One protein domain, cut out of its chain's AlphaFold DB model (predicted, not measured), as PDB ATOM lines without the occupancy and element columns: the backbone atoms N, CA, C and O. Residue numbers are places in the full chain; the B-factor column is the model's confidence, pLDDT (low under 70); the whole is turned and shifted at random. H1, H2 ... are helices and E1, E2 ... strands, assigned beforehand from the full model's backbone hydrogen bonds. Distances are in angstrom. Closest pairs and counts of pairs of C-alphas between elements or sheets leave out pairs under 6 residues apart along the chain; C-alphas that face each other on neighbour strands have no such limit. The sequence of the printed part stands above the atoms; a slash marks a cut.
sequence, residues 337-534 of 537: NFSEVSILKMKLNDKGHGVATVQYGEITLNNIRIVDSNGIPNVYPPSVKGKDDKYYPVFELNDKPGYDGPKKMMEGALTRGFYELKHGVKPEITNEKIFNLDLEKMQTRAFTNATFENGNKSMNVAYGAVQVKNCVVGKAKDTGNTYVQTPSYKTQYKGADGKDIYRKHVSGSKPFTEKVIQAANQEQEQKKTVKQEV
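Overview. This is residues 337 to 534 of the 537 residues of an uncharacterized protein of Listeria booriae (UniProt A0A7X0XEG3). Sheet, helix, sheet and helix follow one another along the longest axis: the sheet E1 E2 E3 E4 curls round H1, which lies between it and the sheet E7 E8 E9 E10, and this second sheet curls round H2 on its other face. Residues 525 to 534, of which 525 to 532 belong to H2, stick out, and E5 with E6 and E11 with E12 make two small hairpins. The printed part has 198 residues, with 12 named strands and two named helices in the order E1 E2 E3 E4 E5 E6 H1 E7 E8 E9 E10 E11 E12 H2; both four-stranded sheets are antiparallel and the class is mixed. It is compact, with a radius of gyration of the C-alphas of 18.2 A and spans of 63 by 50 by 32 A.

Arrangement. E1, residues 341 to 348, E2, 354 to 360, E3, 363 to 372, and E4, 377 to 380, form a strongly twisted meander, each strand the antiparallel neighbour of the one before. Within hydrogen-bond range are N 342 and O 359, 2.8 A, N 356 and O 368, 2.8 A, and N 371 and O 378, 2.9 A. H1, residues 405 to 422, is on one face, making two layers; its closest C-alphas to E4 are Thr 415 and Pro 377, 6.0 A. E4 runs on into E5, residues 383 to 385, at 58 degrees; E5 and E6, residues 391 to 393, are a hairpin with N 384 and O 392 at 2.8 A. E7, residues 445 to 451, E8, 457 to 463, E9, 466 to 475, and E10, 482 to 485, form a second strongly twisted meander, with N 447 and O 460 at 2.9 A, N 459 and O 471 at 2.7 A, and N 472 and O 485 at 2.8 A. H1 lies over E8 and E9 at a height over the sheet of 8.8 A. H2, residues 510 to 532, is on the opposite face, making three layers; the closest C-alphas of E7 and H2 are Ala 446 and Ala 519, 5.4 A. E11, residues 491 to 494, and E12, 500 to 503, are a hairpin with N 501 and O 493 at 2.8 A. Every O i to N i+4 pair is within hydrogen-bond range in H1, and 17 of 19 in H2.

Along the chain. E1 begins at C-alpha 341 (17.791, -33.971, -41.959). E3 measures 25.4 A, H1 25.6 A, E9 24.5 A and H2 34.0 A, ending at C-alpha 532 (25.254, -47.812, -3.223).

Size, cuts and confidence. The C-alphas of Lys 387 and Val 534, the two farthest apart, are 67.2 A apart. The printed part has no cut; the links E6 to H1 and H1 to E7 are long. Mean pLDDT of the printed part is 71.7, and residues 425 to 444 and 486 to 510 are among those under 70.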
ATOM      1  N   ASN A 337      14.802 -39.030 -38.075       36.50
ATOM      2  CA  ASN A 337      14.361 -37.707 -38.529       36.50
ATOM      3  C   ASN A 337      14.841 -36.616 -37.558       36.50
ATOM      4  O   ASN A 337      14.460 -36.591 -36.386       36.50
ATOM      5  N   PHE A 338      15.653 -35.695 -38.059       47.62
ATOM      6  CA  PHE A 338      15.944 -34.385 -37.479       47.62
ATOM      7  C   PHE A 338      15.134 -33.358 -38.275       47.62
ATOM      8  O   PHE A 338      14.856 -33.598 -39.445       47.62
ATOM      9  N   SER A 339      14.743 -32.226 -37.681       55.00
ATOM     10  CA  SER A 339      13.734 -31.312 -38.260       55.00
ATOM     11  C   SER A 339      14.006 -30.838 -39.698       55.00
ATOM     12  O   SER A 339      13.076 -30.393 -40.356       55.00
ATOM     13  N   GLU A 340      15.240 -30.973 -40.197       64.62
ATOM     14  CA  GLU A 340      15.592 -30.764 -41.609       64.62
ATOM     15  C   GLU A 340      16.390 -31.919 -42.251       64.62
ATOM     16  O   GLU A 340      16.535 -31.930 -43.467       64.62
ATOM     17  N   VAL A 341      16.911 -32.884 -41.477       75.69
ATOM     18  CA  VAL A 341      17.791 -33.971 -41.959       75.69
ATOM     19  C   VAL A 341      17.155 -35.320 -41.632       75.69
ATOM     20  O   VAL A 341      17.015 -35.655 -40.459       75.69
ATOM     21  N   SER A 342      16.827 -36.136 -42.629       81.44
ATOM     22  CA  SER A 342      16.317 -37.499 -42.429       81.44
ATOM     23  C   SER A 342      17.288 -38.527 -42.997       81.44
ATOM     24  O   SER A 342      17.621 -38.487 -44.178       81.44
ATOM     25  N   ILE A 343      17.750 -39.469 -42.172       87.56
ATOM     26  CA  ILE A 343      18.533 -40.613 -42.655       87.56
ATOM     27  C   ILE A 343      17.544 -41.600 -43.270       87.56
ATOM     28  O   ILE A 343      16.738 -42.190 -42.554       87.56
ATOM     29  N   LEU A 344      17.576 -41.745 -44.595       86.56
ATOM     30  CA  LEU A 344      16.685 -42.653 -45.321       86.56
ATOM     31  C   LEU A 344      17.201 -44.089 -45.274       86.56
ATOM     32  O   LEU A 344      16.422 -45.034 -45.169       86.56
ATOM     33  N   LYS A 345      18.524 -44.239 -45.375       89.88
ATOM     34  CA  LYS A 345      19.212 -45.525 -45.410       89.88
ATOM     35  C   LYS A 345      20.602 -45.359 -44.827       89.88
ATOM     36  O   LYS A 345      21.286 -44.390 -45.140       89.88
ATOM     37  N   MET A 346      21.040 -46.315 -44.021       92.75
ATOM     38  CA  MET A 346      22.421 -46.387 -43.558       92.75
ATOM     39  C   MET A 346      22.808 -47.842 -43.348       92.75
ATOM     40  O   MET A 346      22.057 -48.597 -42.733       92.75
ATOM     41  N   LYS A 347      23.974 -48.231 -43.865       91.44
ATOM     42  CA  LYS A 347      24.533 -49.579 -43.718       91.44
ATOM     43  C   LYS A 347      26.012 -49.500 -43.381       91.44
ATOM     44  O   LYS A 347      26.679 -48.561 -43.805       91.44
ATOM     45  N   LEU A 348      26.512 -50.491 -42.648       89.31
ATOM     46  CA  LEU A 348      27.944 -50.684 -42.438       89.31
ATOM     47  C   LEU A 348      28.468 -51.697 -43.449       89.31
ATOM     48  O   LEU A 348      27.784 -52.676 -43.743       89.31
ATOM     49  N   ASN A 349      29.667 -51.463 -43.968       84.75
ATOM     50  CA  ASN A 349      30.421 -52.480 -44.693       84.75
ATOM     51  C   ASN A 349      31.276 -53.323 -43.729       84.75
ATOM     52  O   ASN A 349      31.378 -53.015 -42.540       84.75
ATOM     53  N   ASP A 350      31.953 -54.340 -44.261       79.12
ATOM     54  CA  ASP A 350      32.774 -55.281 -43.477       79.12
ATOM     55  C   ASP A 350      33.954 -54.619 -42.750       79.12
ATOM     56  O   ASP A 350      34.470 -55.141 -41.765       79.12
ATOM     57  N   LYS A 351      34.375 -53.432 -43.204       79.38
ATOM     58  CA  LYS A 351      35.415 -52.616 -42.558       79.38
ATOM     59  C   LYS A 351      34.849 -51.701 -41.467       79.38
ATOM     60  O   LYS A 351      35.582 -50.909 -40.881       79.38
ATOM     61  N   GLY A 352      33.546 -51.778 -41.201       81.31
ATOM     62  CA  GLY A 352      32.850 -50.930 -40.240       81.31
ATOM     63  C   GLY A 352      32.686 -49.482 -40.701       81.31
ATOM     64  O   GLY A 352      32.466 -48.618 -39.857       81.31
ATOM     65  N   HIS A 353      32.805 -49.195 -42.002       89.56
ATOM     66  CA  HIS A 353      32.490 -47.880 -42.566       89.56
ATOM     67  C   HIS A 353      31.001 -47.807 -42.904       89.56
ATOM     68  O   HIS A 353      30.433 -48.757 -43.437       89.56
ATOM     69  N   GLY A 354      30.380 -46.665 -42.632       91.50
ATOM     70  CA  GLY A 354      29.005 -46.378 -42.998       91.50
ATOM     71  C   GLY A 354      28.883 -45.898 -44.439       91.50
ATOM     72  O   GLY A 354      29.699 -45.109 -44.910       91.50
ATOM     73  N   VAL A 355      27.827 -46.327 -45.118       93.44
ATOM     74  CA  VAL A 355      27.313 -45.683 -46.329       93.44
ATOM     75  C   VAL A 355      25.871 -45.287 -46.058       93.44
ATOM     76  O   VAL A 355      25.075 -46.118 -45.612       93.44
ATOM     77  N   ALA A 356      25.547 -44.020 -46.295       94.62
ATOM     78  CA  ALA A 356      24.252 -43.450 -45.975       94.62
ATOM     79  C   ALA A 356      23.629 -42.684 -47.146       94.62
ATOM     80  O   ALA A 356      24.320 -42.069 -47.963       94.62
ATOM     81  N   THR A 357      22.301 -42.700 -47.156       92.19
ATOM     82  CA  THR A 357      21.448 -41.801 -47.926       92.19
ATOM     83  C   THR A 357      20.726 -40.883 -46.952       92.19
ATOM     84  O   THR A 357      20.075 -41.352 -46.011       92.19
ATOM     85  N   VAL A 358      20.819 -39.579 -47.189       90.81
ATOM     86  CA  VAL A 358      20.232 -38.541 -46.343       90.81
ATOM     87  C   VAL A 358      19.354 -37.626 -47.176       90.81
ATOM     88  O   VAL A 358      19.754 -37.187 -48.248       90.81
ATOM     89  N   GLN A 359      18.180 -37.302 -46.657       87.81
ATOM     90  CA  GLN A 359      17.329 -36.238 -47.163       87.81
ATOM     91  C   GLN A 359      17.561 -34.972 -46.331       87.81
ATOM     92  O   GLN A 359      17.407 -35.013 -45.112       87.81
ATOM     93  N   TYR A 360      17.935 -33.866 -46.970       83.12
ATOM     94  CA  TYR A 360      18.022 -32.539 -46.365       83.12
ATOM     95  C   TYR A 360      17.066 -31.584 -47.085       83.12
ATOM     96  O   TYR A 360      17.302 -31.217 -48.238       83.12
ATOM     97  N   GLY A 361      15.963 -31.212 -46.431       81.38
ATOM     98  CA  GLY A 361      14.856 -30.521 -47.102       81.38
ATOM     99  C   GLY A 361      14.318 -31.340 -48.284       81.38
ATOM    100  O   GLY A 361      13.909 -32.488 -48.115       81.38
ATOM    101  N   GLU A 362      14.345 -30.764 -49.486       80.19
ATOM    102  CA  GLU A 362      13.921 -31.430 -50.730       80.19
ATOM    103  C   GLU A 362      15.050 -32.220 -51.418       80.19
ATOM    104  O   GLU A 362      14.805 -32.969 -52.362       80.19
ATOM    105  N   ILE A 363      16.294 -32.090 -50.946       81.75
ATOM    106  CA  ILE A 363      17.469 -32.698 -51.576       81.75
ATOM    107  C   ILE A 363      17.730 -34.070 -50.956       81.75
ATOM    108  O   ILE A 363      17.795 -34.204 -49.737       81.75
ATOM    109  N   THR A 364      17.944 -35.089 -51.792       90.00
ATOM    110  CA  THR A 364      18.414 -36.410 -51.348       90.00
ATOM    111  C   THR A 364      19.856 -36.627 -51.784       90.00
ATOM    112  O   THR A 364      20.162 -36.648 -52.973       90.00
ATOM    113  N   LEU A 365      20.741 -36.817 -50.810       89.88
ATOM    114  CA  LEU A 365      22.157 -37.094 -50.998       89.88
ATOM    115  C   LEU A 365      22.412 -38.587 -50.774       89.88
ATOM    116  O   LEU A 365      22.212 -39.105 -49.675       89.88
ATOM    117  N   ASN A 366      22.861 -39.275 -51.821       92.81
ATOM    118  CA  ASN A 366      23.231 -40.691 -51.794       92.81
ATOM    119  C   ASN A 366      24.743 -40.859 -51.670       92.81
ATOM    120  O   ASN A 366      25.484 -39.971 -52.067       92.81
ATOM    121  N   ASN A 367      25.206 -42.024 -51.215       92.06
ATOM    122  CA  ASN A 367      26.632 -42.375 -51.151       92.06
ATOM    123  C   ASN A 367      27.463 -41.484 -50.210       92.06
ATOM    124  O   ASN A 367      28.653 -41.264 -50.440       92.06
ATOM    125  N   ILE A 368      26.862 -41.008 -49.115       93.25
ATOM    126  CA  ILE A 368      27.617 -40.357 -48.041       93.25
ATOM    127  C   ILE A 368      28.392 -41.432 -47.283       93.25
ATOM    128  O   ILE A 368      27.801 -42.398 -46.795       93.25
ATOM    129  N   ARG A 369      29.711 -41.276 -47.174       93.50
ATOM    130  CA  ARG A 369      30.578 -42.238 -46.481       93.50
ATOM    131  C   ARG A 369      30.842 -41.769 -45.058       93.50
ATOM    132  O   ARG A 369      31.144 -40.605 -44.843       93.50
ATOM    133  N   ILE A 370      30.775 -42.675 -44.094       94.19
ATOM    134  CA  ILE A 370      31.174 -42.429 -42.708       94.19
ATOM    135  C   ILE A 370      32.328 -43.373 -42.391       94.19
ATOM    136  O   ILE A 370      32.155 -44.589 -42.407       94.19
ATOM    137  N   VAL A 371      33.513 -42.835 -42.128       90.94
ATOM    138  CA  VAL A 371      34.699 -43.634 -41.798       90.94
ATOM    139  C   VAL A 371      35.054 -43.387 -40.346       90.94
ATOM    140  O   VAL A 371      35.292 -42.250 -39.950       90.94
ATOM    141  N   ASP A 372      35.086 -44.450 -39.552       85.38
ATOM    142  CA  ASP A 372      35.554 -44.361 -38.176       85.38
ATOM    143  C   ASP A 372      37.082 -44.400 -38.132       85.38
ATOM    144  O   ASP A 372      37.697 -45.455 -38.299       85.38
ATOM    145  N   SER A 373      37.682 -43.240 -37.879       82.75
ATOM    146  CA  SER A 373      39.114 -43.100 -37.652       82.75
ATOM    147  C   SER A 373      39.360 -43.039 -36.145       82.75
ATOM    148  O   SER A 373      39.206 -41.990 -35.526       82.75
ATOM    149  N   ASN A 374      39.748 -44.169 -35.548       78.50
ATOM    150  CA  ASN A 374      40.133 -44.284 -34.130       78.50
ATOM    151  C   ASN A 374      39.034 -43.949 -33.098       78.50
ATOM    152  O   ASN A 374      39.321 -43.465 -31.999       78.50
ATOM    153  N   GLY A 375      37.777 -44.265 -33.398       74.81
ATOM    154  CA  GLY A 375      36.631 -43.929 -32.549       74.81
ATOM    155  C   GLY A 375      36.102 -42.517 -32.804       74.81
ATOM    156  O   GLY A 375      35.442 -41.951 -31.934       74.81
ATOM    157  N   ILE A 376      36.408 -41.933 -33.963       77.06
ATOM    158  CA  ILE A 376      35.869 -40.654 -34.420       77.06
ATOM    159  C   ILE A 376      35.308 -40.863 -35.835       77.06
ATOM    160  O   ILE A 376      36.078 -41.015 -36.788       77.06
ATOM    161  N   PRO A 377      33.975 -40.890 -36.002       83.81
ATOM    162  CA  PRO A 377      33.353 -41.004 -37.309       83.81
ATOM    163  C   PRO A 377      33.505 -39.693 -38.075       83.81
ATOM    164  O   PRO A 377      32.991 -38.647 -37.681       83.81
ATOM    165  N   ASN A 378      34.197 -39.785 -39.203       88.38
ATOM    166  CA  ASN A 378      34.355 -38.719 -40.173       88.38
ATOM    167  C   ASN A 378      33.341 -38.921 -41.293       88.38
ATOM    168  O   ASN A 378      33.274 -39.995 -41.894       88.38
ATOM    169  N   VAL A 379      32.549 -37.891 -41.564       90.81
ATOM    170  CA  VAL A 379      31.531 -37.907 -42.611       90.81
ATOM    171  C   VAL A 379      32.116 -37.279 -43.869       90.81
ATOM    172  O   VAL A 379      32.562 -36.136 -43.855       90.81
ATOM    173  N   TYR A 380      32.084 -38.026 -44.964       90.94
ATOM    174  CA  TYR A 380      32.550 -37.602 -46.273       90.94
ATOM    175  C   TYR A 380      31.351 -37.504 -47.216       90.94
ATOM    176  O   TYR A 380      30.716 -38.532 -47.491       90.94
ATOM    177  N   PRO A 381      31.030 -36.301 -47.720       89.75
ATOM    178  CA  PRO A 381      29.979 -36.142 -48.709       89.75
ATOM    179  C   PRO A 381      30.308 -36.927 -49.990       89.75
ATOM    180  O   PRO A 381      31.464 -37.315 -50.221       89.75
ATOM    181  N   PRO A 382      29.303 -37.161 -50.848       88.94
ATOM    182  CA  PRO A 382      29.506 -37.830 -52.125       88.94
ATOM    183  C   PRO A 382      30.534 -37.027 -52.914       88.94
ATOM    184  O   PRO A 382      30.459 -35.800 -52.935       88.94
ATOM    185  N   SER A 383      31.532 -37.691 -53.489       88.75
ATOM    186  CA  SER A 383      32.659 -37.022 -54.143       88.75
ATOM    187  C   SER A 383      32.968 -37.666 -55.489       88.75
ATOM    188  O   SER A 383      32.883 -38.888 -55.611       88.75
ATOM    189  N   VAL A 384      33.370 -36.856 -56.463       89.62
ATOM    190  CA  VAL A 384      33.809 -37.272 -57.803       89.62
ATOM    191  C   VAL A 384      35.292 -36.978 -57.983       89.62
ATOM    192  O   VAL A 384      35.819 -36.027 -57.405       89.62
ATOM    193  N   LYS A 385      35.982 -37.817 -58.759       92.50
ATOM    194  CA  LYS A 385      37.396 -37.614 -59.081       92.50
ATOM    195  C   LYS A 385      37.502 -36.605 -60.227       92.50
ATOM    196  O   LYS A 385      36.944 -36.832 -61.296       92.50
ATOM    197  N   GLY A 386      38.184 -35.492 -59.992       91.25
ATOM    198  CA  GLY A 386      38.488 -34.491 -61.005       91.25
ATOM    199  C   GLY A 386      39.590 -34.948 -61.960       91.25
ATOM    200  O   GLY A 386      40.263 -35.955 -61.739       91.25
ATOM    201  N   LYS A 387      39.803 -34.162 -63.024       91.88
ATOM    202  CA  LYS A 387      40.862 -34.400 -64.025       91.88
ATOM    203  C   LYS A 387      42.278 -34.291 -63.450       91.88
ATOM    204  O   LYS A 387      43.212 -34.801 -64.053       91.88
ATOM    205  N   ASP A 388      42.437 -33.630 -62.308       93.06
ATOM    206  CA  ASP A 388      43.704 -33.505 -61.583       93.06
ATOM    207  C   ASP A 388      43.927 -34.644 -60.568       93.06
ATOM    208  O   ASP A 388      44.755 -34.524 -59.666       93.06
ATOM    209  N   ASP A 389      43.157 -35.730 -60.689       89.06
ATOM    210  CA  ASP A 389      43.138 -36.889 -59.800       89.06
ATOM    211  C   ASP A 389      42.726 -36.610 -58.341       89.06
ATOM    212  O   ASP A 389      42.769 -37.524 -57.507       89.06
ATOM    213  N   LYS A 390      42.251 -35.400 -58.015       90.06
ATOM    214  CA  LYS A 390      41.711 -35.076 -56.687       90.06
ATOM    215  C   LYS A 390      40.223 -35.378 -56.590       90.06
ATOM    216  O   LYS A 390      39.507 -35.395 -57.584       90.06
ATOM    217  N   TYR A 391      39.743 -35.617 -55.374       85.38
ATOM    218  CA  TYR A 391      38.318 -35.821 -55.116       85.38
ATOM    219  C   TYR A 391      37.662 -34.512 -54.693       85.38
ATOM    220  O   TYR A 391      38.121 -33.864 -53.754       85.38
ATOM    221  N   TYR A 392      36.558 -34.178 -55.352       86.38
ATOM    222  CA  TYR A 392      35.746 -33.002 -55.072       86.38
ATOM    223  C   TYR A 392      34.360 -33.433 -54.613       86.38
ATOM    224  O   TYR A 392      33.796 -34.355 -55.209       86.38
ATOM    225  N   PRO A 393      33.786 -32.801 -53.578       85.69
ATOM    226  CA  PRO A 393      32.415 -33.079 -53.191       85.69
ATOM    227  C   PRO A 393      31.467 -32.731 -54.350       85.69
ATOM    228  O   PRO A 393      31.527 -31.638 -54.899       85.69
ATOM    229  N   VAL A 394      30.567 -33.652 -54.700       82.06
ATOM    230  CA  VAL A 394      29.474 -33.425 -55.672       82.06
ATOM    231  C   VAL A 394      28.504 -32.374 -55.142       82.06
ATOM    232  O   VAL A 394      27.849 -31.664 -55.897       82.06
ATOM    233  N   PHE A 395      28.411 -32.288 -53.818       80.44
ATOM    234  CA  PHE A 395      27.573 -31.332 -53.133       80.44
ATOM    235  C   PHE A 395      28.361 -30.682 -52.005       80.44
ATOM    236  O   PHE A 395      28.687 -31.319 -50.999       80.44
ATOM    237  N   GLU A 396      28.671 -29.405 -52.188       75.50
ATOM    238  CA  GLU A 396      29.271 -28.581 -51.155       75.50
ATOM    239  C   GLU A 396      28.147 -27.872 -50.400       75.50
ATOM    240  O   GLU A 396      27.447 -27.005 -50.927       75.50
ATOM    241  N   LEU A 397      27.943 -28.266 -49.142       68.38
ATOM    242  CA  LEU A 397      27.154 -27.464 -48.218       68.38
ATOM    243  C   LEU A 397      27.976 -26.211 -47.942       68.38
ATOM    244  O   LEU A 397      28.835 -26.234 -47.068       68.38
ATOM    245  N   ASN A 398      27.767 -25.178 -48.760       58.59
ATOM    246  CA  ASN A 398      28.517 -23.933 -48.695       58.59
ATOM    247  C   ASN A 398      28.485 -23.371 -47.273       58.59
ATOM    248  O   ASN A 398      27.492 -22.788 -46.826       58.59
ATOM    249  N   ASP A 399      29.614 -23.525 -46.592       55.41
ATOM    250  CA  ASP A 399      29.926 -22.852 -45.350       55.41
ATOM    251  C   ASP A 399      30.215 -21.389 -45.733       55.41
ATOM    252  O   ASP A 399      31.362 -20.998 -45.957       55.41
ATOM    253  N   LYS A 400      29.181 -20.537 -45.856       51.00
ATOM    254  CA  LYS A 400      29.446 -19.090 -45.740       51.00
ATOM    255  C   LYS A 400      30.189 -18.899 -44.409       51.00
ATOM    256  O   LYS A 400      29.761 -19.516 -43.432       51.00
ATOM    257  N   PRO A 401      31.253 -18.084 -44.317       42.91
ATOM    258  CA  PRO A 401      31.940 -17.844 -43.050       42.91
ATOM    259  C   PRO A 401      30.927 -17.482 -41.951       42.91
ATOM    260  O   PRO A 401      30.211 -16.487 -42.053       42.91
ATOM    261  N   GLY A 402      30.790 -18.347 -40.936       50.28
ATOM    262  CA  GLY A 402      29.776 -18.220 -39.879       50.28
ATOM    263  C   GLY A 402      28.464 -19.000 -40.085       50.28
ATOM    264  O   GLY A 402      27.567 -18.887 -39.247       50.28
ATOM    265  N   TYR A 403      28.343 -19.823 -41.133       50.78
ATOM    266  CA  TYR A 403      27.117 -20.529 -41.536       50.78
ATOM    267  C   TYR A 403      27.283 -22.056 -41.696       50.78
ATOM    268  O   TYR A 403      26.626 -22.671 -42.523       50.78
ATOM    269  N   ASP A 404      28.060 -22.704 -40.829       57.75
ATOM    270  CA  ASP A 404      28.213 -24.176 -40.758       57.75
ATOM    271  C   ASP A 404      26.943 -24.980 -40.365       57.75
ATOM    272  O   ASP A 404      27.032 -26.114 -39.889       57.75
ATOM    273  N   GLY A 405      25.743 -24.399 -40.454       67.88
ATOM    274  CA  GLY A 405      24.511 -24.998 -39.924       67.88
ATOM    275  C   GLY A 405      24.163 -26.339 -40.587       67.88
ATOM    276  O   GLY A 405      24.167 -27.362 -39.899       67.88
ATOM    277  N   PRO A 406      23.907 -26.366 -41.907       72.75
ATOM    278  CA  PRO A 406      23.451 -27.569 -42.608       72.75
ATOM    279  C   PRO A 406      24.450 -28.729 -42.552       72.75
ATOM    280  O   PRO A 406      24.078 -29.867 -42.260       72.75
ATOM    281  N   LYS A 407      25.736 -28.434 -42.773       79.88
ATOM    282  CA  LYS A 407      26.810 -29.432 -42.774       79.88
ATOM    283  C   LYS A 407      26.937 -30.113 -41.423       79.88
ATOM    284  O   LYS A 407      26.814 -31.329 -41.340       79.88
ATOM    285  N   LYS A 408      27.060 -29.339 -40.344       75.06
ATOM    286  CA  LYS A 408      27.182 -29.896 -38.991       75.06
ATOM    287  C   LYS A 408      25.910 -30.593 -38.512       75.06
ATOM    288  O   LYS A 408      25.989 -31.528 -37.718       75.06
ATOM    289  N   MET A 409      24.730 -30.152 -38.958       75.06
ATOM    290  CA  MET A 409      23.476 -30.869 -38.695       75.06
ATOM    291  C   MET A 409      23.499 -32.258 -39.336       75.06
ATOM    292  O   MET A 409      23.226 -33.249 -38.656       75.06
ATOM    293  N   MET A 410      23.884 -32.336 -40.612       84.56
ATOM    294  CA  MET A 410      24.021 -33.597 -41.333       84.56
ATOM    295  C   MET A 410      25.103 -34.494 -40.713       84.56
ATOM    296  O   MET A 410      24.850 -35.672 -40.470       84.56
ATOM    297  N   GLU A 411      26.273 -33.945 -40.381       84.69
ATOM    298  CA  GLU A 411      27.367 -34.677 -39.729       84.69
ATOM    299  C   GLU A 411      26.956 -35.248 -38.367       84.69
ATOM    300  O   GLU A 411      27.239 -36.411 -38.075       84.69
ATOM    301  N   GLY A 412      26.261 -34.458 -37.541       81.19
ATOM    302  CA  GLY A 412      25.763 -34.898 -36.238       81.19
ATOM    303  C   GLY A 412      24.719 -36.009 -36.360       81.19
ATOM    304  O   GLY A 412      24.795 -37.009 -35.644       81.19
ATOM    305  N   ALA A 413      23.782 -35.867 -37.305       82.75
ATOM    306  CA  ALA A 413      22.783 -36.888 -37.604       82.75
ATOM    307  C   ALA A 413      23.439 -38.206 -38.036       82.75
ATOM    308  O   ALA A 413      23.180 -39.258 -37.447       82.75
ATOM    309  N   LEU A 414      24.329 -38.136 -39.024       88.56
ATOM    310  CA  LEU A 414      25.022 -39.288 -39.589       88.56
ATOM    311  C   LEU A 414      25.940 -39.977 -38.587       88.56
ATOM    312  O   LEU A 414      25.943 -41.199 -38.509       88.56
ATOM    313  N   THR A 415      26.672 -39.209 -37.786       86.31
ATOM    314  CA  THR A 415      27.526 -39.742 -36.719       86.31
ATOM    315  C   THR A 415      26.720 -40.539 -35.703       86.31
ATOM    316  O   THR A 415      27.110 -41.636 -35.305       86.31
ATOM    317  N   ARG A 416      25.576 -39.991 -35.284       80.88
ATOM    318  CA  ARG A 416      24.682 -40.675 -34.358       80.88
ATOM    319  C   ARG A 416      24.161 -41.971 -34.972       80.88
ATOM    320  O   ARG A 416      24.325 -43.019 -34.357       80.88
ATOM    321  N   GLY A 417      23.577 -41.901 -36.173       84.81
ATOM    322  CA  GLY A 417      23.045 -43.077 -36.864       84.81
ATOM    323  C   GLY A 417      24.117 -44.149 -37.071       84.81
ATOM    324  O   GLY A 417      23.863 -45.333 -36.862       84.81
ATOM    325  N   PHE A 418      25.345 -43.728 -37.384       88.50
ATOM    326  CA  PHE A 418      26.489 -44.617 -37.533       88.50
ATOM    327  C   PHE A 418      26.807 -45.350 -36.231       88.50
ATOM    328  O   PHE A 418      26.975 -46.565 -36.245       88.50
ATOM    329  N   TYR A 419      26.852 -44.644 -35.099       83.38
ATOM    330  CA  TYR A 419      27.130 -45.269 -33.809       83.38
ATOM    331  C   TYR A 419      25.994 -46.153 -33.294       83.38
ATOM    332  O   TYR A 419      26.262 -47.221 -32.743       83.38
ATOM    333  N   GLU A 420      24.743 -45.741 -33.498       81.81
ATOM    334  CA  GLU A 420      23.565 -46.565 -33.205       81.81
ATOM    335  C   GLU A 420      23.631 -47.887 -33.979       81.81
ATOM    336  O   GLU A 420      23.469 -48.957 -33.389       81.81
ATOM    337  N   LEU A 421      23.969 -47.827 -35.272       84.62
ATOM    338  CA  LEU A 421      24.128 -49.011 -36.111       84.62
ATOM    339  C   LEU A 421      25.328 -49.865 -35.687       84.62
ATOM    340  O   LEU A 421      25.200 -51.077 -35.534       84.62
ATOM    341  N   LYS A 422      26.487 -49.234 -35.468       84.38
ATOM    342  CA  LYS A 422      27.754 -49.911 -35.160       84.38
ATOM    343  C   LYS A 422      27.734 -50.657 -33.838       84.38
ATOM    344  O   LYS A 422      28.337 -51.718 -33.744       84.38
ATOM    345  N   HIS A 423      27.050 -50.118 -32.837       80.06
ATOM    346  CA  HIS A 423      26.992 -50.715 -31.503       80.06
ATOM    347  C   HIS A 423      25.656 -51.403 -31.213       80.06
ATOM    348  O   HIS A 423      25.390 -51.755 -30.068       80.06
ATOM    349  N   GLY A 424      24.785 -51.555 -32.219       76.62
ATOM    350  CA  GLY A 424      23.466 -52.170 -32.045       76.62
ATOM    351  C   GLY A 424      22.578 -51.448 -31.027       76.62
ATOM    352  O   GLY A 424      21.658 -52.048 -30.466       76.62
ATOM    353  N   VAL A 425      22.847 -50.168 -30.761       69.75
ATOM    354  CA  VAL A 425      22.121 -49.399 -29.757       69.75
ATOM    355  C   VAL A 425      20.860 -48.857 -30.403       69.75
ATOM    356  O   VAL A 425      20.904 -47.933 -31.213       69.75
ATOM    357  N   LYS A 426      19.711 -49.423 -30.028       56.19
ATOM    358  CA  LYS A 426      18.434 -48.774 -30.316       56.19
ATOM    359  C   LYS A 426      18.384 -47.481 -29.507       56.19
ATOM    360  O   LYS A 426      18.625 -47.550 -28.300       56.19
ATOM    361  N   PRO A 427      18.061 -46.330 -30.112       51.97
ATOM    362  CA  PRO A 427      17.785 -45.150 -29.320       51.97
ATOM    363  C   PRO A 427      16.652 -45.489 -28.356       51.97
ATOM    364  O   PRO A 427      15.541 -45.809 -28.786       51.97
ATOM    365  N   GLU A 428      16.920 -45.432 -27.051       45.38
ATOM    366  CA  GLU A 428      15.837 -45.242 -26.102       45.38
ATOM    367  C   GLU A 428      15.262 -43.873 -26.439       45.38
ATOM    368  O   GLU A 428      15.819 -42.828 -26.100       45.38
ATOM    369  N   ILE A 429      14.153 -43.872 -27.178       42.22
ATOM    370  CA  ILE A 429      13.262 -42.725 -27.210       42.22
ATOM    371  C   ILE A 429      12.700 -42.663 -25.792       42.22
ATOM    372  O   ILE A 429      11.624 -43.180 -25.504       42.22
ATOM    373  N   THR A 430      13.466 -42.101 -24.858       40.88
ATOM    374  CA  THR A 430      12.904 -41.660 -23.594       40.88
ATOM    375  C   THR A 430      11.890 -40.612 -23.994       40.88
ATOM    376  O   THR A 430      12.285 -39.519 -24.414       40.88
ATOM    377  N   ASN A 431      10.611 -41.010 -23.968       35.72
ATOM    378  CA  ASN A 431       9.462 -40.162 -24.253       35.72
ATOM    379  C   ASN A 431       9.767 -38.763 -23.762       35.72
ATOM    380  O   ASN A 431      10.160 -38.606 -22.603       35.72
ATOM    381  N   GLU A 432       9.651 -37.807 -24.678       38.94
ATOM    382  CA  GLU A 432       9.951 -36.404 -24.486       38.94
ATOM    383  C   GLU A 432       9.423 -35.930 -23.131       38.94
ATOM    384  O   GLU A 432       8.302 -35.442 -22.999       38.94
ATOM    385  N   LYS A 433      10.254 -35.997 -22.089       38.00
ATOM    386  CA  LYS A 433      10.162 -35.020 -21.022       38.00
ATOM    387  C   LYS A 433      10.697 -33.758 -21.657       38.00
ATOM    388  O   LYS A 433      11.875 -33.431 -21.528       38.00
ATOM    389  N   ILE A 434       9.814 -33.123 -22.431       39.50
ATOM    390  CA  ILE A 434       9.945 -31.747 -22.865       39.50
ATOM    391  C   ILE A 434      10.373 -31.012 -21.611       39.50
ATOM    392  O   ILE A 434       9.694 -31.009 -20.582       39.50
ATOM    393  N   PHE A 435      11.600 -30.534 -21.671       42.34
ATOM    394  CA  PHE A 435      12.212 -29.775 -20.621       42.34
ATOM    395  C   PHE A 435      11.320 -28.559 -20.341       42.34
ATOM    396  O   PHE A 435      11.413 -27.554 -21.041       42.34
ATOM    397  N   ASN A 436      10.495 -28.614 -19.296       37.03
ATOM    398  CA  ASN A 436      10.082 -27.403 -18.594       37.03
ATOM    399  C   ASN A 436      11.319 -26.909 -17.837       37.03
ATOM    400  O   ASN A 436      11.490 -27.155 -16.643       37.03
ATOM    401  N   LEU A 437      12.262 -26.329 -18.580       43.00
ATOM    402  CA  LEU A 437      13.410 -25.652 -18.006       43.00
ATOM    403  C   LEU A 437      12.958 -24.268 -17.589       43.00
ATOM    404  O   LEU A 437      12.527 -23.461 -18.407       43.00
ATOM    405  N   ASP A 438      13.091 -24.022 -16.298       41.69
ATOM    406  CA  ASP A 438      13.071 -22.693 -15.722       41.69
ATOM    407  C   ASP A 438      14.281 -21.916 -16.274       41.69
ATOM    408  O   ASP A 438      15.410 -22.086 -15.806       41.69
ATOM    409  N   LEU A 439      14.054 -21.147 -17.346       42.72
ATOM    410  CA  LEU A 439      15.074 -20.406 -18.102       42.72
ATOM    411  C   LEU A 439      15.872 -19.423 -17.231       42.72
ATOM    412  O   LEU A 439      16.979 -19.034 -17.603       42.72
ATOM    413  N   GLU A 440      15.341 -19.053 -16.064       39.03
ATOM    414  CA  GLU A 440      15.985 -18.149 -15.110       39.03
ATOM    415  C   GLU A 440      17.133 -18.814 -14.337       39.03
ATOM    416  O   GLU A 440      18.023 -18.138 -13.820       39.03
ATOM    417  N   LYS A 441      17.182 -20.152 -14.296       48.91
ATOM    418  CA  LYS A 441      18.256 -20.904 -13.638       48.91
ATOM    419  C   LYS A 441      19.167 -21.490 -14.708       48.91
ATOM    420  O   LYS A 441      18.949 -22.601 -15.175       48.91
ATOM    421  N   MET A 442      20.221 -20.748 -15.061       51.66
ATOM    422  CA  MET A 442      21.271 -21.067 -16.052       51.66
ATOM    423  C   MET A 442      22.076 -22.375 -15.804       51.66
ATOM    424  O   MET A 442      23.245 -22.473 -16.176       51.66
ATOM    425  N   GLN A 443      21.526 -23.393 -15.146       63.56
ATOM    426  CA  GLN A 443      22.234 -24.639 -14.875       63.56
ATOM    427  C   GLN A 443      22.228 -25.545 -16.105       63.56
ATOM    428  O   GLN A 443      21.174 -25.917 -16.620       63.56
ATOM    429  N   THR A 444      23.422 -25.933 -16.556       66.25
ATOM    430  CA  THR A 444      23.586 -26.967 -17.580       66.25
ATOM    431  C   THR A 444      23.025 -28.286 -17.060       66.25
ATOM    432  O   THR A 444      23.403 -28.731 -15.978       66.25
ATOM    433  N   ARG A 445      22.144 -28.927 -17.828       73.19
ATOM    434  CA  ARG A 445      21.664 -30.283 -17.539       73.19
ATOM    435  C   ARG A 445      21.969 -31.174 -18.726       73.19
ATOM    436  O   ARG A 445      21.689 -30.787 -19.854       73.19
ATOM    437  N   ALA A 446      22.513 -32.360 -18.482       73.69
ATOM    438  CA  ALA A 446      22.694 -33.369 -19.513       73.69
ATOM    439  C   ALA A 446      21.949 -34.644 -19.137       73.69
ATOM    440  O   ALA A 446      21.843 -34.987 -17.961       73.69
ATOM    441  N   PHE A 447      21.429 -35.312 -20.156       74.38
ATOM    442  CA  PHE A 447      20.717 -36.572 -20.044       74.38
ATOM    443  C   PHE A 447      21.341 -37.534 -21.038       74.38
ATOM    444  O   PHE A 447      21.287 -37.291 -22.242       74.38
ATOM    445  N   THR A 448      21.963 -38.600 -20.544       76.00
ATOM    446  CA  THR A 448      22.480 -39.669 -21.395       76.00
ATOM    447  C   THR A 448      21.304 -40.435 -21.994       76.00
ATOM    448  O   THR A 448      20.587 -41.126 -21.276       76.00
ATOM    449  N   ASN A 449      21.138 -40.330 -23.311       73.00
ATOM    450  CA  ASN A 449      20.174 -41.113 -24.082       73.00
ATOM    451  C   ASN A 449      20.663 -42.556 -24.253       73.00
ATOM    452  O   ASN A 449      19.880 -43.495 -24.221       73.00
ATOM    453  N   ALA A 450      21.969 -42.729 -24.471       73.00
ATOM    454  CA  ALA A 450      22.575 -44.027 -24.724       73.00
ATOM    455  C   ALA A 450      24.043 -44.046 -24.299       73.00
ATOM    456  O   ALA A 450      24.740 -43.037 -24.399       73.00
ATOM    457  N   THR A 451      24.527 -45.207 -23.864       78.19
ATOM    458  CA  THR A 451      25.963 -45.490 -23.721       78.19
ATOM    459  C   THR A 451      26.331 -46.585 -24.715       78.19
ATOM    460  O   THR A 451      25.721 -47.650 -24.709       78.19
ATOM    461  N   PHE A 452      27.292 -46.301 -25.583       75.62
ATOM    462  CA  PHE A 452      27.819 -47.216 -26.589       75.62
ATOM    463  C   PHE A 452      28.852 -48.170 -25.965       75.62
ATOM    464  O   PHE A 452      29.436 -47.867 -24.923       75.62
ATOM    465  N   GLU A 453      29.115 -49.313 -26.604       70.62
ATOM    466  CA  GLU A 453      30.038 -50.342 -26.083       70.62
ATOM    467  C   GLU A 453      31.470 -49.829 -25.879       70.62
ATOM    468  O   GLU A 453      32.170 -50.264 -24.968       70.62
ATOM    469  N   ASN A 454      31.902 -48.865 -26.696       71.38
ATOM    470  CA  ASN A 454      33.204 -48.211 -26.557       71.38
ATOM    471  C   ASN A 454      33.259 -47.182 -25.407       71.38
ATOM    472  O   ASN A 454      34.273 -46.510 -25.232       71.38
ATOM    473  N   GLY A 455      32.183 -47.046 -24.628       80.62
ATOM    474  CA  GLY A 455      32.069 -46.115 -23.509       80.62
ATOM    475  C   GLY A 455      31.647 -44.698 -23.901       80.62
ATOM    476  O   GLY A 455      31.436 -43.869 -23.012       80.62
ATOM    477  N   ASN A 456      31.487 -44.413 -25.197       80.81
ATOM    478  CA  ASN A 456      30.953 -43.135 -25.656       80.81
ATOM    479  C   ASN A 456      29.476 -43.013 -25.256       80.81
ATOM    480  O   ASN A 456      28.765 -44.005 -25.107       80.81
ATOM    481  N   LYS A 457      28.986 -41.788 -25.097       81.88
ATOM    482  CA  LYS A 457      27.618 -41.498 -24.665       81.88
ATOM    483  C   LYS A 457      26.925 -40.608 -25.681       81.88
ATOM    484  O   LYS A 457      27.480 -39.586 -26.070       81.88
ATOM    485  N   SER A 458      25.704 -40.959 -26.069       79.62
ATOM    486  CA  SER A 458      24.776 -40.025 -26.711       79.62
ATOM    487  C   SER A 458      23.985 -39.297 -25.632       79.62
ATOM    488  O   SER A 458      23.498 -39.931 -24.696       79.62
ATOM    489  N   MET A 459      23.862 -37.978 -25.734       82.31
ATOM    490  CA  MET A 459      23.331 -37.123 -24.682       82.31
ATOM    491  C   MET A 459      22.490 -35.976 -25.237       82.31
ATOM    492  O   MET A 459      22.858 -35.348 -26.224       82.31
ATOM    493  N   ASN A 460      21.407 -35.629 -24.550       77.00
ATOM    494  CA  ASN A 460      20.723 -34.350 -24.728       77.00
ATOM    495  C   ASN A 460      21.230 -33.366 -23.674       77.00
ATOM    496  O   ASN A 460      21.202 -33.670 -22.483       77.00
ATOM    497  N   VAL A 461      21.678 -32.187 -24.097       75.62
ATOM    498  CA  VAL A 461      22.231 -31.156 -23.219       75.62
ATOM    499  C   VAL A 461      21.380 -29.900 -23.296       75.62
ATOM    500  O   VAL A 461      21.209 -29.313 -24.355       75.62
ATOM    501  N   ALA A 462      20.879 -29.456 -22.155       70.12
ATOM    502  CA  ALA A 462      20.315 -28.134 -21.983       70.12
ATOM    503  C   ALA A 462      21.388 -27.180 -21.446       70.12
ATOM    504  O   ALA A 462      21.992 -27.447 -20.406       70.12
ATOM    505  N   TYR A 463      21.619 -26.070 -22.143       65.19
ATOM    506  CA  TYR A 463      22.572 -25.026 -21.781       65.19
ATOM    507  C   TYR A 463      21.915 -23.645 -21.905       65.19
ATOM    508  O   TYR A 463      21.716 -23.129 -23.006       65.19
ATOM    509  N   GLY A 464      21.553 -23.046 -20.766       69.31
ATOM    510  CA  GLY A 464      20.748 -21.821 -20.741       69.31
ATOM    511  C   GLY A 464      19.394 -22.042 -21.424       69.31
ATOM    512  O   GLY A 464      18.695 -23.002 -21.109       69.31
ATOM    513  N   ALA A 465      19.058 -21.188 -22.393       59.03
ATOM    514  CA  ALA A 465      17.851 -21.324 -23.210       59.03
ATOM    515  C   ALA A 465      17.974 -22.329 -24.367       59.03
ATOM    516  O   ALA A 465      17.025 -22.518 -25.125       59.03
ATOM    517  N   VAL A 466      19.140 -22.960 -24.535       59.38
ATOM    518  CA  VAL A 466      19.405 -23.830 -25.679       59.38
ATOM    519  C   VAL A 466      19.285 -25.292 -25.287       59.38
ATOM    520  O   VAL A 466      19.917 -25.743 -24.336       59.38
ATOM    521  N   GLN A 467      18.520 -26.052 -26.065       65.88
ATOM    522  CA  GLN A 467      18.516 -27.510 -26.006       65.88
ATOM    523  C   GLN A 467      19.294 -28.056 -27.198       65.88
ATOM    524  O   GLN A 467      18.893 -27.905 -28.348       65.88
ATOM    525  N   VAL A 468      20.410 -28.706 -26.903       68.06
ATOM    526  CA  VAL A 468      21.274 -29.394 -27.853       68.06
ATOM    527  C   VAL A 468      20.982 -30.880 -27.715       68.06
ATOM    528  O   VAL A 468      21.439 -31.541 -26.785       68.06
ATOM    529  N   LYS A 469      20.156 -31.419 -28.608       67.75
ATOM    530  CA  LYS A 469      19.855 -32.853 -28.613       67.75
ATOM    531  C   LYS A 469      21.042 -33.648 -29.189       67.75
ATOM    532  O   LYS A 469      21.819 -33.141 -29.998       67.75
ATOM    533  N   ASN A 470      21.163 -34.916 -28.821       68.75
ATOM    534  CA  ASN A 470      22.014 -35.897 -29.501       68.75
ATOM    535  C   ASN A 470      23.508 -35.533 -29.632       68.75
ATOM    536  O   ASN A 470      24.143 -35.880 -30.627       68.75
ATOM    537  N   CYS A 471      24.082 -34.857 -28.640       77.44
ATOM    538  CA  CYS A 471      25.529 -34.746 -28.497       77.44
ATOM    539  C   CYS A 471      26.136 -36.138 -28.316       77.44
ATOM    540  O   CYS A 471      25.606 -36.939 -27.554       77.44
ATOM    541  N   VAL A 472      27.276 -36.417 -28.938       80.75
ATOM    542  CA  VAL A 472      28.096 -37.583 -28.607       80.75
ATOM    543  C   VAL A 472      29.295 -37.108 -27.802       80.75
ATOM    544  O   VAL A 472      30.052 -36.258 -28.260       80.75
ATOM    545  N   VAL A 473      29.463 -37.640 -26.597       85.06
ATOM    546  CA  VAL A 473      30.620 -37.389 -25.734       85.06
ATOM    547  C   VAL A 473      31.383 -38.689 -25.590       85.06
ATOM    548  O   VAL A 473      30.808 -39.702 -25.198       85.06
ATOM    549  N   GLY A 474      32.669 -38.683 -25.910       85.06
ATOM    550  CA  GLY A 474      33.462 -39.904 -25.949       85.06
ATOM    551  C   GLY A 474      34.926 -39.674 -25.637       85.06
ATOM    552  O   GLY A 474      35.341 -38.542 -25.397       85.06
ATOM    553  N   LYS A 475      35.707 -40.755 -25.650       82.38
ATOM    554  CA  LYS A 475      37.172 -40.687 -25.629       82.38
ATOM    555  C   LYS A 475      37.719 -41.240 -26.935       82.38
ATOM    556  O   LYS A 475      37.355 -42.343 -27.333       82.38
ATOM    557  N   ALA A 476      38.597 -40.484 -27.581       74.25
ATOM    558  CA  ALA A 476      39.327 -40.967 -28.745       74.25
ATOM    559  C   ALA A 476      40.240 -42.131 -28.328       74.25
ATOM    560  O   ALA A 476      40.891 -42.067 -27.281       74.25
ATOM    561  N   LYS A 477      40.261 -43.218 -29.107       73.81
ATOM    562  CA  LYS A 477      40.913 -44.477 -28.703       73.81
ATOM    563  C   LYS A 477      42.437 -44.358 -28.618       73.81
ATOM    564  O   LYS A 477      43.063 -45.020 -27.800       73.81
ATOM    565  N   ASP A 478      43.011 -43.537 -29.484       70.56
ATOM    566  CA  ASP A 478      44.446 -43.327 -29.662       70.56
ATOM    567  C   ASP A 478      45.038 -42.345 -28.645       70.56
ATOM    568  O   ASP A 478      46.092 -42.598 -28.069       70.56
ATOM    569  N   THR A 479      44.348 -41.236 -28.400       77.94
ATOM    570  CA  THR A 479      44.838 -40.155 -27.534       77.94
ATOM    571  C   THR A 479      44.266 -40.214 -26.122       77.94
ATOM    572  O   THR A 479      44.792 -39.578 -25.213       77.94
ATOM    573  N   GLY A 480      43.155 -40.931 -25.923       82.00
ATOM    574  CA  GLY A 480      42.377 -40.892 -24.685       82.00
ATOM    575  C   GLY A 480      41.668 -39.554 -24.440       82.00
ATOM    576  O   GLY A 480      41.000 -39.406 -23.410       82.00
ATOM    577  N   ASN A 481      41.792 -38.593 -25.364       81.00
ATOM    578  CA  ASN A 481      41.219 -37.261 -25.233       81.00
ATOM    579  C   ASN A 481      39.698 -37.324 -25.302       81.00
ATOM    580  O   ASN A 481      39.120 -37.994 -26.163       81.00
ATOM    581  N   THR A 482      39.048 -36.588 -24.403       80.44
ATOM    582  CA  THR A 482      37.597 -36.439 -24.429       80.44
ATOM    583  C   THR A 482      37.199 -35.550 -25.600       80.44
ATOM    584  O   THR A 482      37.701 -34.433 -25.722       80.44
ATOM    585  N   TYR A 483      36.268 -36.012 -26.424       79.25
ATOM    586  CA  TYR A 483      35.690 -35.222 -27.502       79.25
ATOM    587  C   TYR A 483      34.187 -35.045 -27.290       79.25
ATOM    588  O   TYR A 483      33.521 -35.872 -26.661       79.25
ATOM    589  N   VAL A 484      33.657 -33.946 -27.825       78.50
ATOM    590  CA  VAL A 484      32.222 -33.677 -27.895       78.50
ATOM    591  C   VAL A 484      31.884 -33.397 -29.347       78.50
ATOM    592  O   VAL A 484      32.387 -32.442 -29.932       78.50
ATOM    593  N   GLN A 485      31.014 -34.218 -29.913       74.81
ATOM    594  CA  GLN A 485      30.468 -34.022 -31.242       74.81
ATOM    595  C   GLN A 485      29.008 -33.613 -31.112       74.81
ATOM    596  O   GLN A 485      28.184 -34.346 -30.570       74.81
ATOM    597  N   THR A 486      28.690 -32.407 -31.563       67.06
ATOM    598  CA  THR A 486      27.345 -31.843 -31.458       67.06
ATOM    599  C   THR A 486      26.763 -31.624 -32.841       67.06
ATOM    600  O   THR A 486      27.455 -31.029 -33.672       67.06
ATOM    601  N   PRO A 487      25.490 -31.976 -33.078       59.69
ATOM    602  CA  PRO A 487      24.750 -31.372 -34.176       59.69
ATOM    603  C   PRO A 487      24.806 -29.847 -34.011       59.69
ATOM    604  O   PRO A 487      24.722 -29.353 -32.882       59.69
ATOM    605  N   SER A 488      24.985 -29.085 -35.091       50.72
ATOM    606  CA  SER A 488      24.832 -27.631 -34.974       50.72
ATOM    607  C   SER A 488      23.357 -27.300 -34.757       50.72
ATOM    608  O   SER A 488      22.487 -27.850 -35.427       50.72
ATOM    609  N   TYR A 489      23.076 -26.412 -33.807       52.00
ATOM    610  CA  TYR A 489      21.736 -25.898 -33.553       52.00
ATOM    611  C   TYR A 489      21.703 -24.418 -33.896       52.00
ATOM    612  O   TYR A 489      22.507 -23.640 -33.378       52.00
ATOM    613  N   LYS A 490      20.731 -24.031 -34.724       45.59
ATOM    614  CA  LYS A 490      20.280 -22.646 -34.814       45.59
ATOM    615  C   LYS A 490      19.321 -22.405 -33.658       45.59
ATOM    616  O   LYS A 490      18.258 -23.019 -33.604       45.59
ATOM    617  N   THR A 491      19.674 -21.517 -32.739       46.19
ATOM    618  CA  THR A 491      18.678 -20.931 -31.844       46.19
ATOM    619  C   THR A 491      18.188 -19.628 -32.442       46.19
ATOM    620  O   THR A 491      18.954 -18.690 -32.657       46.19
ATOM    621  N   GLN A 492      16.894 -19.602 -32.746       44.66
ATOM    622  CA  GLN A 492      16.174 -18.391 -33.095       44.66
ATOM    623  C   GLN A 492      15.694 -17.757 -31.796       44.66
ATOM    624  O   GLN A 492      15.024 -18.406 -30.992       44.66
ATOM    625  N   TYR A 493      16.028 -16.494 -31.579       52.75
ATOM    626  CA  TYR A 493      15.387 -15.708 -30.538       52.75
ATOM    627  C   TYR A 493      15.009 -14.340 -31.064       52.75
ATOM    628  O   TYR A 493      15.673 -13.772 -31.927       52.75
ATOM    629  N   LYS A 494      13.919 -13.813 -30.518       47.84
ATOM    630  CA  LYS A 494      13.500 -12.440 -30.756       47.84
ATOM    631  C   LYS A 494      14.487 -11.514 -30.048       47.84
ATOM    632  O   LYS A 494      14.676 -11.615 -28.837       47.84
ATOM    633  N   GLY A 495      15.140 -10.643 -30.806       57.19
ATOM    634  CA  GLY A 495      15.884  -9.515 -30.274       57.19
ATOM    635  C   GLY A 495      14.980  -8.573 -29.487       57.19
ATOM    636  O   GLY A 495      13.754  -8.648 -29.572       57.19
ATOM    637  N   ALA A 496      15.589  -7.656 -28.734       56.91
ATOM    638  CA  ALA A 496      14.851  -6.602 -28.034       56.91
ATOM    639  C   ALA A 496      14.031  -5.715 -28.996       56.91
ATOM    640  O   ALA A 496      13.063  -5.087 -28.585       56.91
ATOM    641  N   ASP A 497      14.397  -5.701 -30.278       68.12
ATOM    642  CA  ASP A 497      13.709  -5.033 -31.383       68.12
ATOM    643  C   ASP A 497      12.628  -5.903 -32.063       68.12
ATOM    644  O   ASP A 497      12.049  -5.500 -33.070       68.12
ATOM    645  N   GLY A 498      12.362  -7.111 -31.553       60.56
ATOM    646  CA  GLY A 498      11.403  -8.058 -32.128       60.56
ATOM    647  C   GLY A 498      11.871  -8.748 -33.417       60.56
ATOM    648  O   GLY A 498      11.134  -9.583 -33.958       60.56
ATOM    649  N   LYS A 499      13.085  -8.449 -33.902       50.06
ATOM    650  CA  LYS A 499      13.674  -9.123 -35.063       50.06
ATOM    651  C   LYS A 499      14.246 -10.468 -34.658       50.06
ATOM    652  O   LYS A 499      14.698 -10.659 -33.532       50.06
ATOM    653  N   ASP A 500      14.228 -11.415 -35.580       45.34
ATOM    654  CA  ASP A 500      14.828 -12.717 -35.332       45.34
ATOM    655  C   ASP A 500      16.354 -12.571 -35.342       45.34
ATOM    656  O   ASP A 500      16.966 -12.286 -36.371       45.34
ATOM    657  N   ILE A 501      16.969 -12.743 -34.175       48.81
ATOM    658  CA  ILE A 501      18.414 -12.799 -34.014       48.81
ATOM    659  C   ILE A 501      18.807 -14.274 -33.982       48.81
ATOM    660  O   ILE A 501      18.480 -15.015 -33.057       48.81
ATOM    661  N   TYR A 502      19.561 -14.688 -34.993       48.91
ATOM    662  CA  TYR A 502      20.255 -15.967 -34.998       48.91
ATOM    663  C   TYR A 502      21.634 -15.739 -34.379       48.91
ATOM    664  O   TYR A 502      22.508 -15.178 -35.041       48.91
ATOM    665  N   ARG A 503      21.874 -16.138 -33.120       45.38
ATOM    666  CA  ARG A 503      23.269 -16.199 -32.642       45.38
ATOM    667  C   ARG A 503      23.833 -17.600 -32.764       45.38
ATOM    668  O   ARG A 503      23.254 -18.562 -32.280       45.38
ATOM    669  N   LYS A 504      25.023 -17.596 -33.366       46.47
ATOM    670  CA  LYS A 504      26.204 -18.441 -33.183       46.47
ATOM    671  C   LYS A 504      25.955 -19.891 -32.765       46.47
ATOM    672  O   LYS A 504      25.503 -20.178 -31.661       46.47
ATOM    673  N   HIS A 505      26.408 -20.775 -33.651       50.72
ATOM    674  CA  HIS A 505      26.558 -22.211 -33.464       50.72
ATOM    675  C   HIS A 505      26.964 -22.574 -32.037       50.72
ATOM    676  O   HIS A 505      28.018 -22.163 -31.551       50.72
ATOM    677  N   VAL A 506      26.167 -23.425 -31.395       51.44
ATOM    678  CA  VAL A 506      26.570 -24.062 -30.132       51.44
ATOM    679  C   VAL A 506      27.664 -25.121 -30.367       51.44
ATOM    680  O   VAL A 506      28.266 -25.633 -29.426       51.44
ATOM    681  N   SER A 507      28.013 -25.399 -31.631       50.06
ATOM    682  CA  SER A 507      29.127 -26.276 -31.977       50.06
ATOM    683  C   SER A 507      30.478 -25.617 -31.672       50.06
ATOM    684  O   SER A 507      30.820 -24.593 -32.266       50.06
ATOM    685  N   GLY A 508      31.276 -26.236 -30.803       52.19
ATOM    686  CA  GLY A 508      32.721 -25.993 -30.728       52.19
ATOM    687  C   GLY A 508      33.188 -24.818 -29.868       52.19
ATOM    688  O   GLY A 508      34.395 -24.598 -29.779       52.19
ATOM    689  N   SER A 509      32.302 -24.075 -29.191       60.78
ATOM    690  CA  SER A 509      32.790 -23.111 -28.194       60.78
ATOM    691  C   SER A 509      33.379 -23.873 -27.001       60.78
ATOM    692  O   SER A 509      32.700 -24.707 -26.399       60.78
ATOM    693  N   LYS A 510      34.640 -23.583 -26.650       68.50
ATOM    694  CA  LYS A 510      35.332 -24.195 -25.502       68.50
ATOM    695  C   LYS A 510      34.470 -24.216 -24.220       68.50
ATOM    696  O   LYS A 510      34.367 -25.288 -23.629       68.50
ATOM    697  N   PRO A 511      33.750 -23.131 -23.850       70.94
ATOM    698  CA  PRO A 511      32.891 -23.138 -22.663       70.94
ATOM    699  C   PRO A 511      31.731 -24.135 -22.745       70.94
ATOM    700  O   PRO A 511      31.411 -24.792 -21.758       70.94
ATOM    701  N   PHE A 512      31.095 -24.273 -23.913       72.19
ATOM    702  CA  PHE A 512      30.010 -25.236 -24.090       72.19
ATOM    703  C   PHE A 512      30.536 -26.674 -24.021       72.19
ATOM    704  O   PHE A 512      29.996 -27.484 -23.271       72.19
ATOM    705  N   THR A 513      31.624 -26.974 -24.733       73.62
ATOM    706  CA  THR A 513      32.277 -28.291 -24.712       73.62
ATOM    707  C   THR A 513      32.647 -28.710 -23.288       73.62
ATOM    708  O   THR A 513      32.300 -29.809 -22.860       73.62
ATOM    709  N   GLU A 514      33.281 -27.825 -22.516       79.62
ATOM    710  CA  GLU A 514      33.643 -28.086 -21.116       79.62
ATOM    711  C   GLU A 514      32.414 -28.375 -20.247       79.62
ATOM    712  O   GLU A 514      32.429 -29.294 -19.426       79.62
ATOM    713  N   LYS A 515      31.316 -27.641 -20.458       78.94
ATOM    714  CA  LYS A 515      30.061 -27.820 -19.717       78.94
ATOM    715  C   LYS A 515      29.349 -29.122 -20.065       78.94
ATOM    716  O   LYS A 515      28.826 -29.781 -19.168       78.94
ATOM    717  N   VAL A 516      29.372 -29.524 -21.334       77.12
ATOM    718  CA  VAL A 516      28.863 -30.827 -21.782       77.12
ATOM    719  C   VAL A 516      29.659 -31.961 -21.130       77.12
ATOM    720  O   VAL A 516      29.062 -32.881 -20.575       77.12
ATOM    721  N   ILE A 517      30.993 -31.869 -21.131       82.69
ATOM    722  CA  ILE A 517      31.870 -32.865 -20.495       82.69
ATOM    723  C   ILE A 517      31.608 -32.931 -18.986       82.69
ATOM    724  O   ILE A 517      31.461 -34.018 -18.429       82.69
ATOM    725  N   GLN A 518      31.507 -31.777 -18.320       83.81
ATOM    726  CA  GLN A 518      31.212 -31.704 -16.890       83.81
ATOM    727  C   GLN A 518      29.880 -32.394 -16.566       83.81
ATOM    728  O   GLN A 518      29.823 -33.223 -15.658       83.81
ATOM    729  N   ALA A 519      28.829 -32.103 -17.333       79.38
ATOM    730  CA  ALA A 519      27.514 -32.698 -17.130       79.38
ATOM    731  C   ALA A 519      27.512 -34.218 -17.399       79.38
ATOM    732  O   ALA A 519      26.896 -34.977 -16.649       79.38
ATOM    733  N   ALA A 520      28.265 -34.684 -18.402       78.12
ATOM    734  CA  ALA A 520      28.437 -36.108 -18.705       78.12
ATOM    735  C   ALA A 520      29.121 -36.902 -17.579       78.12
ATOM    736  O   ALA A 520      28.820 -38.086 -17.374       78.12
ATOM    737  N   ASN A 521      30.034 -36.254 -16.852       82.56
ATOM    738  CA  ASN A 521      30.720 -36.839 -15.704       82.56
ATOM    739  C   ASN A 521      29.832 -36.827 -14.448       82.56
ATOM    740  O   ASN A 521      29.755 -37.839 -13.751       82.56
ATOM    741  N   GLN A 522      29.095 -35.739 -14.201       81.25
ATOM    742  CA  GLN A 522      28.186 -35.617 -13.050       81.25
ATOM    743  C   GLN A 522      27.067 -36.668 -13.060       81.25
ATOM    744  O   GLN A 522      26.771 -37.264 -12.026       81.25
ATOM    745  N   GLU A 523      26.470 -36.960 -14.220       72.88
ATOM    746  CA  GLU A 523      25.440 -38.006 -14.327       72.88
ATOM    747  C   GLU A 523      25.991 -39.396 -13.948       72.88
ATOM    748  O   GLU A 523      25.297 -40.230 -13.361       72.88
ATOM    749  N   GLN A 524      27.266 -39.652 -14.252       70.44
ATOM    750  CA  GLN A 524      27.919 -40.918 -13.929       70.44
ATOM    751  C   GLN A 524      28.169 -41.071 -12.426       70.44
ATOM    752  O   GLN A 524      28.040 -42.177 -11.900       70.44
ATOM    753  N   GLU A 525      28.502 -39.981 -11.737       75.44
ATOM    754  CA  GLU A 525      28.642 -39.965 -10.279       75.44
ATOM    755  C   GLU A 525      27.290 -40.186  -9.596       75.44
ATOM    756  O   GLU A 525      27.179 -41.073  -8.753       75.44
ATOM    757  N   GLN A 526      26.233 -39.500 -10.042       73.44
ATOM    758  CA  GLN A 526      24.881 -39.681  -9.496       73.44
ATOM    759  C   GLN A 526      24.377 -41.128  -9.641       73.44
ATOM    760  O   GLN A 526      23.845 -41.696  -8.687       73.44
ATOM    761  N   LYS A 527      24.605 -41.777 -10.794       68.50
ATOM    762  CA  LYS A 527      24.245 -43.196 -10.998       68.50
ATOM    763  C   LYS A 527      25.045 -44.158 -10.110       68.50
ATOM    764  O   LYS A 527      24.537 -45.234  -9.789       68.50
ATOM    765  N   LYS A 528      26.277 -43.810  -9.716       70.81
ATOM    766  CA  LYS A 528      27.074 -44.617  -8.774       70.81
ATOM    767  C   LYS A 528      26.530 -44.515  -7.350       70.81
ATOM    768  O   LYS A 528      26.394 -45.550  -6.704       70.81
ATOM    769  N   THR A 529      26.162 -43.315  -6.899       68.38
ATOM    770  CA  THR A 529      25.625 -43.092  -5.547       68.38
ATOM    771  C   THR A 529      24.289 -43.812  -5.342       68.38
ATOM    772  O   THR A 529      24.124 -44.532  -4.363       68.38
ATOM    773  N   VAL A 530      23.379 -43.752  -6.324       63.91
ATOM    774  CA  VAL A 530      22.072 -44.442  -6.249       63.91
ATOM    775  C   VAL A 530      22.216 -45.971  -6.182       63.91
ATOM    776  O   VAL A 530      21.404 -46.638  -5.547       63.91
ATOM    777  N   LYS A 531      23.262 -46.555  -6.785       60.66
ATOM    778  CA  LYS A 531      23.533 -48.002  -6.678       60.66
ATOM    779  C   LYS A 531      24.104 -48.424  -5.319       60.66
ATOM    780  O   LYS A 531      24.003 -49.601  -4.990       60.66
ATOM    781  N   GLN A 532      24.705 -47.513  -4.552       61.31
ATOM    782  CA  GLN A 532      25.254 -47.812  -3.223       61.31
ATOM    783  C   GLN A 532      24.214 -47.689  -2.099       61.31
ATOM    784  O   GLN A 532      24.385 -48.305  -1.053       61.31
ATOM    785  N   GLU A 533      23.121 -46.954  -2.318       54.78
ATOM    786  CA  GLU A 533      22.071 -46.716  -1.314       54.78
ATOM    787  C   GLU A 533      20.902 -47.713  -1.359       54.78
ATOM    788  O   GLU A 533      19.914 -47.522  -0.653       54.78
ATOM    789  N   VAL A 534      20.981 -48.793  -2.144       49.28
ATOM    790  CA  VAL A 534      20.022 -49.901  -2.023       49.28
ATOM    791  C   VAL A 534      20.557 -50.863  -0.957       49.28
ATOM    792  O   VAL A 534      21.435 -51.669  -1.277       49.28
TER     793      VAL A 534